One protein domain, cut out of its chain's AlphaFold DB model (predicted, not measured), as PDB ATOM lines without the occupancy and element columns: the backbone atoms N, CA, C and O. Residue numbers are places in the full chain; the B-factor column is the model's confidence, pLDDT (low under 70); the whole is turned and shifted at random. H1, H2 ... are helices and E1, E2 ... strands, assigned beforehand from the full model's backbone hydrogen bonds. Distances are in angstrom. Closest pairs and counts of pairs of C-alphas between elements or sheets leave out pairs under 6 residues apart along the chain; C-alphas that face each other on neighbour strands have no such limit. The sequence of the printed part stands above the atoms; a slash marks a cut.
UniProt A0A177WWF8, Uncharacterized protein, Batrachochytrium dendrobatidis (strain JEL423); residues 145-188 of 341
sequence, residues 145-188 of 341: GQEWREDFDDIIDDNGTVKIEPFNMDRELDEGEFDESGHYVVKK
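This is residues 145 to 188 of the 341 residues of an uncharacterized protein of Batrachochytrium dendrobatidis (strain JEL423) (UniProt A0A177WWF8). There is little regular structure here: residues 145 to 168 form a long loop that runs out and folds back, leading into one short helix, H1, and a small hairpin of two strands, E1 and E2, at the other end. The 44 printed residues hold H1, E1 and E2 in that order, a mixed class with only 13 residues in named elements. The whole is loose and elongated, with a radius of gyration of the C-alphas of 12.5 A and spans of 38 by 20 by 17 A.

After the loop, look at H1, residues 169 to 175, where every O i to N i+4 pair is within hydrogen-bond range. A tight link leads to E1, residues 176 to 178, which forms an antiparallel hairpin with E2, residues 184 to 186, at 156 degrees; N 177 and O 185 are within hydrogen-bond range at 2.8 A. The closest C-alphas of H1 and E2, Glu 175 and Val 186, are 5.8 A apart.

Find C-alpha 169 at (81.012, 31.668, 125.662); H1 runs 9.9 A from there. E1 spans 6.9 A, and E2 6.5 A to C-alpha 186 at (71.786, 29.760, 134.303).

The C-alphas farthest apart, Asp 158 and Glu 180, are 38.4 A apart. The printed part has no cut; pLDDT is under 70 at residues 145 to 163, 165 and 167.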
ATOM      1  N   GLY A 145      89.221  37.735 123.965       63.38
ATOM      2  CA  GLY A 145      89.122  37.550 125.408       63.38
ATOM      3  C   GLY A 145      88.541  36.208 125.855       63.38
ATOM      4  O   GLY A 145      88.581  35.939 127.045       63.38
ATOM      5  N   GLN A 146      88.085  35.348 124.936       64.31
ATOM      6  CA  GLN A 146      87.764  33.959 125.280       64.31
ATOM      7  C   GLN A 146      89.015  33.248 125.812       64.31
ATOM      8  O   GLN A 146      90.019  33.103 125.106       64.31
ATOM      9  N   GLU A 147      88.969  32.837 127.076       64.75
ATOM     10  CA  GLU A 147      90.064  32.136 127.738       64.75
ATOM     11  C   GLU A 147      89.860  30.626 127.575       64.75
ATOM     12  O   GLU A 147      89.186  29.985 128.373       64.75
ATOM     13  N   TRP A 148      90.454  30.033 126.536       61.47
ATOM     14  CA  TRP A 148      90.410  28.584 126.274       61.47
ATOM     15  C   TRP A 148      91.310  27.777 127.224       61.47
ATOM     16  O   TRP A 148      92.171  27.011 126.787       61.47
ATOM     17  N   ARG A 149      91.191  27.992 128.536       58.34
ATOM     18  CA  ARG A 149      91.939  27.226 129.538       58.34
ATOM     19  C   ARG A 149      91.126  25.994 129.928       58.34
ATOM     20  O   ARG A 149      90.115  26.115 130.606       58.34
ATOM     21  N   GLU A 150      91.587  24.815 129.513       56.84
ATOM     22  CA  GLU A 150      91.061  23.520 129.984       56.84
ATOM     23  C   GLU A 150      91.509  23.190 131.422       56.84
ATOM     24  O   GLU A 150      90.993  22.260 132.039       56.84
ATOM     25  N   ASP A 151      92.454  23.954 131.974       57.81
ATOM     26  CA  ASP A 151      93.083  23.665 133.261       57.81
ATOM     27  C   ASP A 151      92.257  24.264 134.418       57.81
ATOM     28  O   ASP A 151      92.444  25.410 134.831       57.81
ATOM     29  N   PHE A 152      91.325  23.470 134.954       56.78
ATOM     30  CA  PHE A 152      90.451  23.818 136.089       56.78
ATOM     31  C   PHE A 152      91.190  24.044 137.424       56.78
ATOM     32  O   PHE A 152      90.612  24.589 138.367       56.78
ATOM     33  N   ASP A 153      92.458  23.639 137.516       58.06
ATOM     34  CA  ASP A 153      93.222  23.618 138.767       58.06
ATOM     35  C   ASP A 153      93.614  25.024 139.277       58.06
ATOM     36  O   ASP A 153      93.905  25.185 140.460       58.06
ATOM     37  N   ASP A 154      93.549  26.066 138.437       60.50
ATOM     38  CA  ASP A 154      93.878  27.454 138.821       60.50
ATOM     39  C   ASP A 154      92.679  28.260 139.381       60.50
ATOM     40  O   ASP A 154      92.858  29.382 139.887       60.50
ATOM     41  N   ILE A 155      91.459  27.710 139.292       59.31
ATOM     42  CA  ILE A 155      90.185  28.372 139.648       59.31
ATOM     43  C   ILE A 155      89.984  28.438 141.171       59.31
ATOM     44  O   ILE A 155      89.367  29.374 141.689       59.31
ATOM     45  N   ILE A 156      90.555  27.484 141.905       66.25
ATOM     46  CA  ILE A 156      90.483  27.409 143.365       66.25
ATOM     47  C   ILE A 156      91.826  27.894 143.908       66.25
ATOM     48  O   ILE A 156      92.871  27.343 143.576       66.25
ATOM     49  N   ASP A 157      91.831  28.965 144.702       65.88
ATOM     50  CA  ASP A 157      93.055  29.351 145.402       65.88
ATOM     51  C   ASP A 157      93.367  28.374 146.551       65.88
ATOM     52  O   ASP A 157      92.495  27.644 147.022       65.88
ATOM     53  N   ASP A 158      94.599  28.391 147.067       68.81
ATOM     54  CA  ASP A 158      95.019  27.538 148.195       68.81
ATOM     55  C   ASP A 158      94.161  27.732 149.473       68.81
ATOM     56  O   ASP A 158      94.272  26.961 150.428       68.81
ATOM     57  N   ASN A 159      93.292  28.755 149.500       67.38
ATOM     58  CA  ASN A 159      92.364  29.073 150.586       67.38
ATOM     59  C   ASN A 159      90.920  28.588 150.336       67.38
ATOM     60  O   ASN A 159      90.048  28.844 151.169       67.38
ATOM     61  N   GLY A 160      90.646  27.892 149.227       65.06
ATOM     62  CA  GLY A 160      89.325  27.344 148.900       65.06
ATOM     63  C   GLY A 160      88.288  28.387 148.466       65.06
ATOM     64  O   GLY A 160      87.092  28.094 148.449       65.06
ATOM     65  N   THR A 161      88.716  29.603 148.131       66.69
ATOM     66  CA  THR A 161      87.868  30.627 147.519       66.69
ATOM     67  C   THR A 161      87.888  30.492 145.999       66.69
ATOM     68  O   THR A 161      88.939  30.460 145.360       66.69
ATOM     69  N   VAL A 162      86.691  30.392 145.417       67.69
ATOM     70  CA  VAL A 162      86.494  30.289 143.967       67.69
ATOM     71  C   VAL A 162      86.800  31.651 143.348       67.69
ATOM     72  O   VAL A 162      86.134  32.644 143.660       67.69
ATOM     73  N   LYS A 163      87.833  31.722 142.506       68.06
ATOM     74  CA  LYS A 163      88.106  32.907 141.686       68.06
ATOM     75  C   LYS A 163      86.994  33.050 140.651       68.06
ATOM     76  O   LYS A 163      86.394  32.059 140.248       68.06
ATOM     77  N   ILE A 164      86.715  34.286 140.233       72.38
ATOM     78  CA  ILE A 164      85.762  34.553 139.148       72.38
ATOM     79  C   ILE A 164      86.189  33.711 137.944       72.38
ATOM     80  O   ILE A 164      87.335  33.830 137.504       72.38
ATOM     81  N   GLU A 165      85.289  32.851 137.468       67.12
ATOM     82  CA  GLU A 165      85.557  32.038 136.289       67.12
ATOM     83  C   GLU A 165      85.753  32.966 135.084       67.12
ATOM     84  O   GLU A 165      84.981  33.918 134.902       67.12
ATOM     85  N   PRO A 166      86.817  32.755 134.296       74.19
ATOM     86  CA  PRO A 166      87.003  33.504 133.071       74.19
ATOM     87  C   PRO A 166      85.885  33.160 132.086       74.19
ATOM     88  O   PRO A 166      85.435  32.020 132.023       74.19
ATOM     89  N   PHE A 167      85.437  34.151 131.319       68.69
ATOM     90  CA  PHE A 167      84.294  33.984 130.428       68.69
ATOM     91  C   PHE A 167      84.630  33.032 129.271       68.69
ATOM     92  O   PHE A 167      85.547  33.283 128.481       68.69
ATOM     93  N   ASN A 168      83.860  31.954 129.145       75.81
ATOM     94  CA  ASN A 168      83.944  30.997 128.056       75.81
ATOM     95  C   ASN A 168      82.574  30.844 127.383       75.81
ATOM     96  O   ASN A 168      81.762  30.013 127.759       75.81
ATOM     97  N   MET A 169      82.325  31.615 126.325       75.00
ATOM     98  CA  MET A 169      81.012  31.668 125.662       75.00
ATOM     99  C   MET A 169      80.407  30.296 125.331       75.00
ATOM    100  O   MET A 169      79.193  30.150 125.414       75.00
ATOM    101  N   ASP A 170      81.229  29.305 124.989       77.62
ATOM    102  CA  ASP A 170      80.747  27.962 124.666       77.62
ATOM    103  C   ASP A 170      80.163  27.253 125.899       77.62
ATOM    104  O   ASP A 170      79.093  26.654 125.822       77.62
ATOM    105  N   ARG A 171      80.812  27.383 127.060       77.31
ATOM    106  CA  ARG A 171      80.348  26.792 128.321       77.31
ATOM    107  C   ARG A 171      79.128  27.526 128.870       77.31
ATOM    108  O   ARG A 171      78.173  26.891 129.306       77.31
ATOM    109  N   GLU A 172      79.129  28.851 128.815       80.50
ATOM    110  CA  GLU A 172      77.999  29.655 129.271       80.50
ATOM    111  C   GLU A 172      76.754  29.430 128.395       80.50
ATOM    112  O   GLU A 172      75.641  29.422 128.911       80.50
ATOM    113  N   LEU A 173      76.900  29.185 127.088       77.00
ATOM    114  CA  LEU A 173      75.771  28.811 126.221       77.00
ATOM    115  C   LEU A 173      75.205  27.414 126.537       77.00
ATOM    116  O   LEU A 173      74.000  27.189 126.373       77.00
ATOM    117  N   ASP A 174      76.053  26.495 127.002       76.12
ATOM    118  CA  ASP A 174      75.643  25.161 127.445       76.12
ATOM    119  C   ASP A 174      74.950  25.205 128.823       76.12
ATOM    120  O   ASP A 174      73.920  24.557 129.027       76.12
ATOM    121  N   GLU A 175      75.469  26.004 129.761       74.19
ATOM    122  CA  GLU A 175      74.971  26.104 131.141       74.19
ATOM    123  C   GLU A 175      73.831  27.121 131.331       74.19
ATOM    124  O   GLU A 175      73.136  27.087 132.351       74.19
ATOM    125  N   GLY A 176      73.589  28.024 130.377       80.62
ATOM    126  CA  GLY A 176      72.630  29.113 130.540       80.62
ATOM    127  C   GLY A 176      72.064  29.683 129.243       80.62
ATOM    128  O   GLY A 176      72.388  29.274 128.135       80.62
ATOM    129  N   GLU A 177      71.128  30.612 129.386       80.62
ATOM    130  CA  GLU A 177      70.497  31.352 128.299       80.62
ATOM    131  C   GLU A 177      70.667  32.851 128.542       80.62
ATOM    132  O   GLU A 177      70.540  33.337 129.668       80.62
ATOM    133  N   PHE A 178      70.968  33.597 127.480       78.56
ATOM    134  CA  PHE A 178      70.951  35.053 127.529       78.56
ATOM    135  C   PHE A 178      69.540  35.540 127.220       78.56
ATOM    136  O   PHE A 178      68.996  35.248 126.156       78.56
ATOM    137  N   ASP A 179      68.963  36.301 128.143       81.94
ATOM    138  CA  ASP A 179      67.695  36.987 127.913       81.94
ATOM    139  C   ASP A 179      67.866  38.090 126.847       81.94
ATOM    140  O   ASP A 179      68.969  38.602 126.637       81.94
ATOM    141  N   GLU A 180      66.782  38.521 126.196       82.38
ATOM    142  CA  GLU A 180      66.797  39.557 125.141       82.38
ATOM    143  C   GLU A 180      67.382  40.897 125.631       82.38
ATOM    144  O   GLU A 180      67.865  41.715 124.845       82.38
ATOM    145  N   SER A 181      67.383  41.102 126.950       84.06
ATOM    146  CA  SER A 181      67.981  42.255 127.631       84.06
ATOM    147  C   SER A 181      69.489  42.111 127.909       84.06
ATOM    148  O   SER A 181      70.077  43.004 128.516       84.06
ATOM    149  N   GLY A 182      70.122  41.008 127.495       77.94
ATOM    150  CA  GLY A 182      71.559  40.759 127.648       77.94
ATOM    151  C   GLY A 182      71.997  40.264 129.032       77.94
ATOM    152  O   GLY A 182      73.178  40.361 129.356       77.94
ATOM    153  N   HIS A 183      71.079  39.749 129.857       81.19
ATOM    154  CA  HIS A 183      71.407  39.151 131.157       81.19
ATOM    155  C   HIS A 183      71.560  37.631 131.033       81.19
ATOM    156  O   HIS A 183      70.719  36.979 130.417       81.19
ATOM    157  N   TYR A 184      72.610  37.074 131.644       78.88
ATOM    158  CA  TYR A 184      72.846  35.631 131.701       78.88
ATOM    159  C   TYR A 184      71.952  34.964 132.755       78.88
ATOM    160  O   TYR A 184      71.974  35.348 133.929       78.88
ATOM    161  N   VAL A 185      71.186  33.956 132.342       79.75
ATOM    162  CA  VAL A 185      70.335  33.137 133.208       79.75
ATOM    163  C   VAL A 185      70.802  31.688 133.119       79.75
ATOM    164  O   VAL A 185      70.608  31.027 132.106       79.75
ATOM    165  N   VAL A 186      71.395  31.176 134.199       82.12
ATOM    166  CA  VAL A 186      71.786  29.760 134.303       82.12
ATOM    167  C   VAL A 186      70.549  28.874 134.133       82.12
ATOM    168  O   VAL A 186      69.561  29.046 134.859       82.12
ATOM    169  N   LYS A 187      70.615  27.907 133.214       76.69
ATOM    170  CA  LYS A 187      69.605  26.866 133.020       76.69
ATOM    171  C   LYS A 187      69.639  25.961 134.239       76.69
ATOM    172  O   LYS A 187      70.511  25.112 134.399       76.69
ATOM    173  N   LYS A 188      68.696  26.174 135.149       72.62
ATOM    174  CA  LYS A 188      68.513  25.286 136.294       72.62
ATOM    175  C   LYS A 188      67.728  24.077 135.821       72.62
ATOM    176  O   LYS A 188      66.628  24.238 135.304       72.62
TER     177      LYS A 188